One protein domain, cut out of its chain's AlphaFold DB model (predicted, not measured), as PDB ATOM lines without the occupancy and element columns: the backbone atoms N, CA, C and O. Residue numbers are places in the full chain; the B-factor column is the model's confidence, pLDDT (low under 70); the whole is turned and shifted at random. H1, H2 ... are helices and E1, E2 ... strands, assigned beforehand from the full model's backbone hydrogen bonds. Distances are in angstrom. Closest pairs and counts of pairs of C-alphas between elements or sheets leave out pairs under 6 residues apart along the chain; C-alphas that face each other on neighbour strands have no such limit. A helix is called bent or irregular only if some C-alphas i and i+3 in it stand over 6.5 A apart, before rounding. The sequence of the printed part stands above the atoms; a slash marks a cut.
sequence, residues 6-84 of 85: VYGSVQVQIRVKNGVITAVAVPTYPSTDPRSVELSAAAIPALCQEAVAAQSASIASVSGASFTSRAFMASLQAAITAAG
ATOM      1  N   VAL A   6       9.258  21.225  25.163       43.91
ATOM      2  CA  VAL A   6       9.511  19.897  24.591       43.91
ATOM      3  C   VAL A   6      10.836  19.963  23.843       43.91
ATOM      4  O   VAL A   6      10.907  20.596  22.792       43.91
ATOM      5  N   TYR A   7      11.880  19.322  24.374       47.97
ATOM      6  CA  TYR A   7      13.126  19.084  23.644       47.97
ATOM      7  C   TYR A   7      13.530  17.612  23.768       47.97
ATOM      8  O   TYR A   7      14.095  17.167  24.765       47.97
ATOM      9  N   GLY A   8      13.241  16.853  22.708       52.84
ATOM     10  CA  GLY A   8      13.441  15.406  22.682       52.84
ATOM     11  C   GLY A   8      12.413  14.651  23.528       52.84
ATOM     12  O   GLY A   8      11.391  15.194  23.938       52.84
ATOM     13  N   SER A   9      12.665  13.368  23.773       63.09
ATOM     14  CA  SER A   9      11.722  12.463  24.438       63.09
ATOM     15  C   SER A   9      11.519  12.727  25.945       63.09
ATOM     16  O   SER A   9      10.767  11.994  26.586       63.09
ATOM     17  N   VAL A  10      12.178  13.746  26.516       72.00
ATOM     18  CA  VAL A  10      11.983  14.216  27.898       72.00
ATOM     19  C   VAL A  10      11.124  15.477  27.878       72.00
ATOM     20  O   VAL A  10      11.446  16.439  27.189       72.00
ATOM     21  N   GLN A  11      10.049  15.489  28.659       79.38
ATOM     22  CA  GLN A  11       9.165  16.640  28.800       79.38
ATOM     23  C   GLN A  11       9.352  17.255  30.186       79.38
ATOM     24  O   GLN A  11       9.149  16.571  31.187       79.38
ATOM     25  N   VAL A  12       9.712  18.541  30.247       85.88
ATOM     26  CA  VAL A  12       9.870  19.283  31.508       85.88
ATOM     27  C   VAL A  12       8.724  20.272  31.673       85.88
ATOM     28  O   VAL A  12       8.384  21.036  30.767       85.88
ATOM     29  N   GLN A  13       8.135  20.276  32.863       85.62
ATOM     30  CA  GLN A  13       7.100  21.207  33.270       85.62
ATOM     31  C   GLN A  13       7.609  22.057  34.430       85.62
ATOM     32  O   GLN A  13       8.035  21.529  35.454       85.62
ATOM     33  N   ILE A  14       7.514  23.377  34.290       87.56
ATOM     34  CA  ILE A  14       7.844  24.319  35.359       87.56
ATOM     35  C   ILE A  14       6.588  25.002  35.885       87.56
ATOM     36  O   ILE A  14       5.632  25.268  35.148       87.56
ATOM     37  N   ARG A  15       6.592  25.323  37.175       89.31
ATOM     38  CA  ARG A  15       5.565  26.134  37.818       89.31
ATOM     39  C   ARG A  15       6.170  27.464  38.214       89.31
ATOM     40  O   ARG A  15       6.975  27.519  39.134       89.31
ATOM     41  N   VAL A  16       5.743  28.532  37.555       88.06
ATOM     42  CA  VAL A  16       6.204  29.893  37.843       88.06
ATOM     43  C   VAL A  16       5.141  30.640  38.645       88.06
ATOM     44  O   VAL A  16       3.954  30.587  38.306       88.06
ATOM     45  N   LYS A  17       5.552  31.325  39.713       88.31
ATOM     46  CA  LYS A  17       4.711  32.209  40.528       88.31
ATOM     47  C   LYS A  17       5.477  33.506  40.772       88.31
ATOM     48  O   LYS A  17       6.602  33.454  41.247       88.31
ATOM     49  N   ASN A  18       4.874  34.653  40.455       87.12
ATOM     50  CA  ASN A  18       5.506  35.975  40.594       87.12
ATOM     51  C   ASN A  18       6.876  36.093  39.890       87.12
ATOM     52  O   ASN A  18       7.787  36.706  40.429       87.12
ATOM     53  N   GLY A  19       7.046  35.464  38.721       85.50
ATOM     54  CA  GLY A  19       8.330  35.467  38.008       85.50
ATOM     55  C   GLY A  19       9.405  34.555  38.611       85.50
ATOM     56  O   GLY A  19      10.560  34.648  38.228       85.50
ATOM     57  N   VAL A  20       9.044  33.668  39.544       87.38
ATOM     58  CA  VAL A  20       9.975  32.732  40.189       87.38
ATOM     59  C   VAL A  20       9.523  31.299  39.935       87.38
ATOM     60  O   VAL A  20       8.338  30.973  40.071       87.38
ATOM     61  N   ILE A  21      10.456  30.422  39.576       89.50
ATOM     62  CA  ILE A  21      10.221  28.983  39.451       89.50
ATOM     63  C   ILE A  21      10.006  28.414  40.857       89.50
ATOM     64  O   ILE A  21      10.899  28.421  41.694       89.50
ATOM     65  N   THR A  22       8.801  27.923  41.118       89.69
ATOM     66  CA  THR A  22       8.379  27.337  42.403       89.69
ATOM     67  C   THR A  22       8.397  25.815  42.407       89.69
ATOM     68  O   THR A  22       8.435  25.209  43.472       89.69
ATOM     69  N   ALA A  23       8.335  25.189  41.233       88.25
ATOM     70  CA  ALA A  23       8.434  23.744  41.090       88.25
ATOM     71  C   ALA A  23       8.876  23.380  39.673       88.25
ATOM     72  O   ALA A  23       8.552  24.091  38.718       88.25
ATOM     73  N   VAL A  24       9.551  22.242  39.545       88.94
ATOM     74  CA  VAL A  24       9.901  21.611  38.271       88.94
ATOM     75  C   VAL A  24       9.514  20.136  38.351       88.94
ATOM     76  O   VAL A  24       9.655  19.519  39.405       88.94
ATOM     77  N   ALA A  25       8.975  19.590  37.266       86.00
ATOM     78  CA  ALA A  25       8.553  18.201  37.157       86.00
ATOM     79  C   ALA A  25       8.873  17.642  35.767       86.00
ATOM     80  O   ALA A  25       8.896  18.379  34.780       86.00
ATOM     81  N   VAL A  26       9.073  16.327  35.689       84.19
ATOM     82  CA  VAL A  26       9.374  15.602  34.446       84.19
ATOM     83  C   VAL A  26       8.320  14.512  34.242       84.19
ATOM     84  O   VAL A  26       8.545  13.372  34.647       84.19
ATOM     85  N   PRO A  27       7.134  14.839  33.693       75.56
ATOM     86  CA  PRO A  27       6.050  13.866  33.532       75.56
ATOM     87  C   PRO A  27       6.383  12.720  32.567       75.56
ATOM     88  O   PRO A  27       5.858  11.624  32.732       75.56
ATOM     89  N   THR A  28       7.256  12.961  31.585       70.94
ATOM     90  CA  THR A  28       7.595  11.982  30.547       70.94
ATOM     91  C   THR A  28       9.095  11.996  30.294       70.94
ATOM     92  O   THR A  28       9.680  13.063  30.112       70.94
ATOM     93  N   TYR A  29       9.718  10.820  30.253       71.38
ATOM     94  CA  TYR A  29      11.111  10.631  29.854       71.38
ATOM     95  C   TYR A  29      11.262   9.293  29.111       71.38
ATOM     96  O   TYR A  29      10.518   8.354  29.400       71.38
ATOM     97  N   PRO A  30      12.182   9.182  28.132       64.38
ATOM     98  CA  PRO A  30      12.366   7.951  27.385       64.38
ATOM     99  C   PRO A  30      13.001   6.894  28.278       64.38
ATOM    100  O   PRO A  30      14.050   7.109  28.888       64.38
ATOM    101  N   SER A  31      12.378   5.727  28.305       61.16
ATOM    102  CA  SER A  31      12.855   4.537  28.996       61.16
ATOM    103  C   SER A  31      13.567   3.616  28.007       61.16
ATOM    104  O   SER A  31      13.004   2.617  27.567       61.16
ATOM    105  N   THR A  32      14.782   3.984  27.595       62.59
ATOM    106  CA  THR A  32      15.555   3.197  26.614       62.59
ATOM    107  C   THR A  32      16.217   1.960  27.234       62.59
ATOM    108  O   THR A  32      16.453   0.986  26.532       62.59
ATOM    109  N   ASP A  33      16.510   1.983  28.540       69.00
ATOM    110  CA  ASP A  33      17.147   0.887  29.284       69.00
ATOM    111  C   ASP A  33      16.679   0.888  30.760       69.00
ATOM    112  O   ASP A  33      16.584   1.972  31.346       69.00
ATOM    113  N   PRO A  34      16.404  -0.277  31.388       72.75
ATOM    114  CA  PRO A  34      15.898  -0.352  32.765       72.75
ATOM    115  C   PRO A  34      16.821   0.306  33.797       72.75
ATOM    116  O   PRO A  34      16.352   1.026  34.676       72.75
ATOM    117  N   ARG A  35      18.141   0.137  33.654       74.50
ATOM    118  CA  ARG A  35      19.133   0.728  34.563       74.50
ATOM    119  C   ARG A  35      19.188   2.244  34.390       74.50
ATOM    120  O   ARG A  35      19.316   2.984  35.361       74.50
ATOM    121  N   SER A  36      19.051   2.723  33.152       73.19
ATOM    122  CA  SER A  36      18.942   4.162  32.877       73.19
ATOM    123  C   SER A  36      17.654   4.766  33.432       73.19
ATOM    124  O   SER A  36      17.677   5.916  33.869       73.19
ATOM    125  N   VAL A  37      16.547   4.017  33.448       75.62
ATOM    126  CA  VAL A  37      15.286   4.448  34.076       75.62
ATOM    127  C   VAL A  37      15.465   4.613  35.579       75.62
ATOM    128  O   VAL A  37      15.099   5.660  36.100       75.62
ATOM    129  N   GLU A  38      16.076   3.645  36.265       79.44
ATOM    130  CA  GLU A  38      16.324   3.733  37.711       79.44
ATOM    131  C   GLU A  38      17.228   4.923  38.066       79.44
ATOM    132  O   GLU A  38      16.902   5.717  38.951       79.44
ATOM    133  N   LEU A  39      18.322   5.110  37.319       79.12
ATOM    134  CA  LEU A  39      19.224   6.250  37.505       79.12
ATOM    135  C   LEU A  39      18.531   7.583  37.203       79.12
ATOM    136  O   LEU A  39      18.724   8.558  37.927       79.12
ATOM    137  N   SER A  40      17.700   7.634  36.162       79.00
ATOM    138  CA  SER A  40      16.931   8.833  35.812       79.00
ATOM    139  C   SER A  40      15.870   9.147  36.859       79.00
ATOM    140  O   SER A  40      15.730  10.303  37.238       79.00
ATOM    141  N   ALA A  41      15.161   8.142  37.372       80.06
ATOM    142  CA  ALA A  41      14.160   8.313  38.418       80.06
ATOM    143  C   ALA A  41      14.781   8.850  39.717       80.06
ATOM    144  O   ALA A  41      14.172   9.693  40.373       80.06
ATOM    145  N   ALA A  42      16.006   8.428  40.048       83.25
ATOM    146  CA  ALA A  42      16.771   8.985  41.163       83.25
ATOM    147  C   ALA A  42      17.326  10.394  40.864       83.25
ATOM    148  O   ALA A  42      17.352  11.250  41.749       83.25
ATOM    149  N   ALA A  43      17.742  10.660  39.622       85.06
ATOM    150  CA  ALA A  43      18.316  11.942  39.210       85.06
ATOM    151  C   ALA A  43      17.273  13.062  39.058       85.06
ATOM    152  O   ALA A  43      17.559  14.207  39.396       85.06
ATOM    153  N   ILE A  44      16.071  12.760  38.557       85.50
ATOM    154  CA  ILE A  44      15.003  13.739  38.298       85.50
ATOM    155  C   ILE A  44      14.690  14.619  39.519       85.50
ATOM    156  O   ILE A  44      14.691  15.839  39.351       85.50
ATOM    157  N   PRO A  45      14.435  14.086  40.732       87.75
ATOM    158  CA  PRO A  45      14.150  14.931  41.888       87.75
ATOM    159  C   PRO A  45      15.334  15.832  42.259       87.75
ATOM    160  O   PRO A  45      15.114  17.009  42.537       87.75
ATOM    161  N   ALA A  46      16.575  15.336  42.172       88.38
ATOM    162  CA  ALA A  46      17.770  16.148  42.416       88.38
ATOM    163  C   ALA A  46      17.903  17.292  41.393       88.38
ATOM    164  O   ALA A  46      18.048  18.450  41.779       88.38
ATOM    165  N   LEU A  47      17.743  16.990  40.099       88.06
ATOM    166  CA  LEU A  47      17.752  17.983  39.018       88.06
ATOM    167  C   LEU A  47      16.632  19.022  39.182       88.06
ATOM    168  O   LEU A  47      16.838  20.208  38.934       88.06
ATOM    169  N   CYS A  48      15.443  18.603  39.626       89.06
ATOM    170  CA  CYS A  48      14.328  19.514  39.886       89.06
ATOM    171  C   CYS A  48      14.622  20.453  41.061       89.06
ATOM    172  O   CYS A  48      14.311  21.641  40.975       89.06
ATOM    173  N   GLN A  49      15.225  19.950  42.142       89.31
ATOM    174  CA  GLN A  49      15.617  20.785  43.279       89.31
ATOM    175  C   GLN A  49      16.701  21.790  42.893       89.31
ATOM    176  O   GLN A  49      16.563  22.970  43.215       89.31
ATOM    177  N   GLU A  50      17.728  21.359  42.157       90.44
ATOM    178  CA  GLU A  50      18.749  22.274  41.647       90.44
ATOM    179  C   GLU A  50      18.155  23.322  40.706       90.44
ATOM    180  O   GLU A  50      18.490  24.492  40.824       90.44
ATOM    181  N   ALA A  51      17.225  22.948  39.825       90.25
ATOM    182  CA  ALA A  51      16.580  23.890  38.911       90.25
ATOM    183  C   ALA A  51      15.788  24.979  39.647       90.25
ATOM    184  O   ALA A  51      15.842  26.154  39.279       90.25
ATOM    185  N   VAL A  52      15.059  24.602  40.704       90.81
ATOM    186  CA  VAL A  52      14.345  25.559  41.561       90.81
ATOM    187  C   VAL A  52      15.333  26.434  42.334       90.81
ATOM    188  O   VAL A  52      15.104  27.634  42.456       90.81
ATOM    189  N   ALA A  53      16.439  25.880  42.830       90.38
ATOM    190  CA  ALA A  53      17.447  26.656  43.551       90.38
ATOM    191  C   ALA A  53      18.205  27.633  42.633       90.38
ATOM    192  O   ALA A  53      18.405  28.791  42.992       90.38
ATOM    193  N   ALA A  54      18.588  27.184  41.439       91.25
ATOM    194  CA  ALA A  54      19.351  27.957  40.465       91.25
ATOM    195  C   ALA A  54      18.497  28.981  39.704       91.25
ATOM    196  O   ALA A  54      19.053  29.905  39.115       91.25
ATOM    197  N   GLN A  55      17.168  28.802  39.666       89.31
ATOM    198  CA  GLN A  55      16.251  29.580  38.817       89.31
ATOM    199  C   GLN A  55      16.666  29.581  37.332       89.31
ATOM    200  O   GLN A  55      16.371  30.510  36.585       89.31
ATOM    201  N   SER A  56      17.376  28.540  36.899       88.69
ATOM    202  CA  SER A  56      18.012  28.458  35.588       88.69
ATOM    203  C   SER A  56      18.180  27.000  35.164       88.69
ATOM    204  O   SER A  56      18.132  26.086  35.987       88.69
ATOM    205  N   ALA A  57      18.407  26.781  33.869       87.06
ATOM    206  CA  ALA A  57      18.784  25.479  33.330       87.06
ATOM    207  C   ALA A  57      20.269  25.131  33.531       87.06
ATOM    208  O   ALA A  57      20.679  24.009  33.232       87.06
ATOM    209  N   SER A  58      21.078  26.065  34.038       87.75
ATOM    210  CA  SER A  58      22.495  25.860  34.364       87.75
ATOM    211  C   SER A  58      22.675  25.101  35.685       87.75
ATOM    212  O   SER A  58      23.111  25.673  36.679       87.75
ATOM    213  N   ILE A  59      22.327  23.815  35.690       88.19
ATOM    214  CA  ILE A  59      22.461  22.915  36.849       88.19
ATOM    215  C   ILE A  59      23.537  21.852  36.615       88.19
ATOM    216  O   ILE A  59      24.023  21.687  35.491       88.19
ATOM    217  N   ALA A  60      23.925  21.123  37.661       85.12
ATOM    218  CA  ALA A  60      24.865  20.026  37.505       85.12
ATOM    219  C   ALA A  60      24.194  18.824  36.820       85.12
ATOM    220  O   ALA A  60      23.001  18.559  36.953       85.12
ATOM    221  N   SER A  61      24.976  18.069  36.052       82.19
ATOM    222  CA  SER A  61      24.536  16.776  35.532       82.19
ATOM    223  C   SER A  61      24.762  15.680  36.567       82.19
ATOM    224  O   SER A  61      25.827  15.632  37.182       82.19
ATOM    225  N   VAL A  62      23.825  14.742  36.690       81.44
ATOM    226  CA  VAL A  62      23.946  13.616  37.627       81.44
ATOM    227  C   VAL A  62      24.765  12.484  37.002       81.44
ATOM    228  O   VAL A  62      24.510  12.061  35.867       81.44
ATOM    229  N   SER A  63      25.751  11.967  37.742       76.19
ATOM    230  CA  SER A  63      26.591  10.843  37.311       76.19
ATOM    231  C   SER A  63      25.748   9.601  37.008       76.19
ATOM    232  O   SER A  63      24.944   9.169  37.826       76.19
ATOM    233  N   GLY A  64      25.923   9.026  35.815       72.88
ATOM    234  CA  GLY A  64      25.132   7.881  35.340       72.88
ATOM    235  C   GLY A  64      23.828   8.257  34.625       72.88
ATOM    236  O   GLY A  64      23.240   7.407  33.965       72.88
ATOM    237  N   ALA A  65      23.418   9.528  34.662       79.56
ATOM    238  CA  ALA A  65      22.219  10.038  33.993       79.56
ATOM    239  C   ALA A  65      22.549  11.188  33.020       79.56
ATOM    240  O   ALA A  65      21.798  12.159  32.905       79.56
ATOM    241  N   SER A  66      23.680  11.106  32.309       81.19
ATOM    242  CA  SER A  66      24.167  12.184  31.432       81.19
ATOM    243  C   SER A  66      23.187  12.537  30.309       81.19
ATOM    244  O   SER A  66      23.007  13.712  29.996       81.19
ATOM    245  N   PHE A  67      22.530  11.533  29.714       79.00
ATOM    246  CA  PHE A  67      21.525  11.743  28.667       79.00
ATOM    247  C   PHE A  67      20.304  12.498  29.212       79.00
ATOM    248  O   PHE A  67      19.933  13.544  28.681       79.00
ATOM    249  N   THR A  68      19.746  12.014  30.325       81.62
ATOM    250  CA  THR A  68      18.601  12.620  31.016       81.62
ATOM    251  C   THR A  68      18.915  14.030  31.487       81.62
ATOM    252  O   THR A  68      18.121  14.932  31.247       81.62
ATOM    253  N   SER A  69      20.092  14.251  32.074       85.31
ATOM    254  CA  SER A  69      20.532  15.573  32.537       85.31
ATOM    255  C   SER A  69      20.577  16.574  31.382       85.31
ATOM    256  O   SER A  69      20.030  17.666  31.486       85.31
ATOM    257  N   ARG A  70      21.158  16.188  30.238       85.50
ATOM    258  CA  ARG A  70      21.276  17.073  29.069       85.50
ATOM    259  C   ARG A  70      19.913  17.388  28.441       85.50
ATOM    260  O   ARG A  70      19.648  18.542  28.109       85.50
ATOM    261  N   ALA A  71      19.040  16.387  28.312       84.31
ATOM    262  CA  ALA A  71      17.680  16.570  27.800       84.31
ATOM    263  C   ALA A  71      16.802  17.403  28.754       84.31
ATOM    264  O   ALA A  71      16.031  18.257  28.309       84.31
ATOM    265  N   PHE A  72      16.962  17.197  30.065       86.31
ATOM    266  CA  PHE A  72      16.309  17.981  31.106       86.31
ATOM    267  C   PHE A  72      16.732  19.449  31.041       86.31
ATOM    268  O   PHE A  72      15.862  20.308  30.976       86.31
ATOM    269  N   MET A  73      18.036  19.743  30.983       88.50
ATOM    270  CA  MET A  73      18.550  21.117  30.875       88.50
ATOM    271  C   MET A  73      17.994  21.831  29.639       88.50
ATOM    272  O   MET A  73      17.494  22.947  29.746       88.50
ATOM    273  N   ALA A  74      18.016  21.177  28.474       87.62
ATOM    274  CA  ALA A  74      17.477  21.758  27.242       87.62
ATOM    275  C   ALA A  74      15.968  22.053  27.348       87.62
ATOM    276  O   ALA A  74      15.514  23.142  26.994       87.62
ATOM    277  N   SER A  75      15.193  21.106  27.883       86.56
ATOM    278  CA  SER A  75      13.743  21.261  28.062       86.56
ATOM    279  C   SER A  75      13.392  22.304  29.124       86.56
ATOM    280  O   SER A  75      12.452  23.078  28.946       86.56
ATOM    281  N   LEU A  76      14.168  22.366  30.208       87.94
ATOM    282  CA  LEU A  76      14.043  23.373  31.252       87.94
ATOM    283  C   LEU A  76      14.337  24.768  30.699       87.94
ATOM    284  O   LEU A  76      13.533  25.668  30.911       87.94
ATOM    285  N   GLN A  77      15.419  24.939  29.936       89.56
ATOM    286  CA  GLN A  77      15.748  26.220  29.307       89.56
ATOM    287  C   GLN A  77      14.614  26.689  28.395       89.56
ATOM    288  O   GLN A  77      14.183  27.835  28.487       89.56
ATOM    289  N   ALA A  78      14.079  25.790  27.565       87.44
ATOM    290  CA  ALA A  78      12.941  26.102  26.710       87.44
ATOM    291  C   ALA A  78      11.698  26.502  27.523       87.44
ATOM    292  O   ALA A  78      10.999  27.439  27.146       87.44
ATOM    293  N   ALA A  79      11.428  25.828  28.646       85.94
ATOM    294  CA  ALA A  79      10.303  26.150  29.519       85.94
ATOM    295  C   ALA A  79      10.477  27.507  30.226       85.94
ATOM    296  O   ALA A  79       9.514  28.266  30.320       85.94
ATOM    297  N   ILE A  80      11.691  27.824  30.686       86.75
ATOM    298  CA  ILE A  80      12.057  29.112  31.301       86.75
ATOM    299  C   ILE A  80      11.866  30.237  30.283       86.75
ATOM    300  O   ILE A  80      11.095  31.163  30.529       86.75
ATOM    301  N   THR A  81      12.449  30.089  29.091       87.38
ATOM    302  CA  THR A  81      12.289  31.050  27.993       87.38
ATOM    303  C   THR A  81      10.821  31.201  27.580       87.38
ATOM    304  O   THR A  81      10.351  32.316  27.370       87.38
ATOM    305  N   ALA A  82      10.047  30.110  27.524       83.25
ATOM    306  CA  ALA A  82       8.614  30.162  27.221       83.25
ATOM    307  C   ALA A  82       7.776  30.816  28.335       83.25
ATOM    308  O   ALA A  82       6.692  31.333  28.062       83.25
ATOM    309  N   ALA A  83       8.249  30.788  29.584       82.75
ATOM    310  CA  ALA A  83       7.632  31.492  30.703       82.75
ATOM    311  C   ALA A  83       7.987  32.988  30.747       82.75
ATOM    312  O   ALA A  83       7.393  33.709  31.550       82.75
ATOM    313  N   GLY A  84       8.898  33.453  29.882       83.19
ATOM    314  CA  GLY A  84       9.354  34.843  29.843       83.19
ATOM    315  C   GLY A  84      10.297  35.203  30.991       83.19
ATOM    316  O   GLY A  84      10.270  36.346  31.446       83.19
TER     317      GLY A  84
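Overview. This is residues 6 to 84 of the 85 residues of the protein "FMN-binding protein" of Actinobacteria bacterium (UniProt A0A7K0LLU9). A hairpin of two strands, E1 and E2, makes a narrow ribbon, and two helical parts pack over one side of it: the arm H1b on E2, and H2 on E1. The other arm of the bent helix, H1a, lies toward the open end of the hairpin, far from its turn, and a long link leads from H1 back to the beginning of H2. The printed part has 79 residues, with two named strands and two named helices in the order E1, E2, H1, H2; the sheet E1 - E2 is antiparallel, and the class is mixed, helices and strands. The whole is compact, with a radius of gyration of the C-alphas of 11.7 A, yet elongated in outline, spanning 38 by 21 by 17 A.

Arrangement. Look first at E1, residues 10 to 17, and E2, residues 20 to 28, a hairpin of antiparallel neighbour strands with 156 degrees between their directions. Across the pair, N 13 and O 25 are 2.8 A apart and N 22 and O 15 are 2.7 A apart, both within hydrogen-bond range. Residues 6 to 7 make a short antiparallel pairing with residues 10 to 11 of E1. From E1 go to H2, residues 66 to 82: the closest C-alphas are those of Val 12 and Ser 75, 5.5 A apart. H1, residues 34 to 54, was assigned as one helix by its hydrogen bonds but is bent, with C-alphas 42 and 45 6.5 A apart; its arms H1a, residues 34 to 42, and H1b, residues 45 to 54, stand at a steep tilt of 41 degrees. The closest C-alphas of E2 and H1b are those of Val 24 and Cys 48, 5.2 A apart. H1b and H2 are close but not clearly touching, at Leu 47 and Ser 69 with their C-alphas 7.5 A apart, and run the same way at a steep tilt of 43 degrees. H1a and E1 are apart. In H1a, H1b and H2 every O i to N i+4 pair is within hydrogen-bond range.

Along the chain. Find C-alpha 10 at (11.983, 14.216, 27.898); from there E1 runs 23.2 A to C-alpha 17. E2 covers 23.0 A from C-alpha 20 to C-alpha 28. H1a measures 12.6 A and H1b 14.1 A. H2 runs 24.1 A from C-alpha 66 at (24.167, 12.184, 31.432) to C-alpha 82 at (8.614, 30.162, 27.221).

Size, cuts and confidence. The two C-alphas farthest apart are those of Asn 18 and Asp 33, at 38.7 A. The printed part has no cut; the link from H1 to H2, 11 residues, is long, and the other two are tight. Mean pLDDT of the printed part is 81.6, with residues 6 to 9 and 30 to 33 under 70.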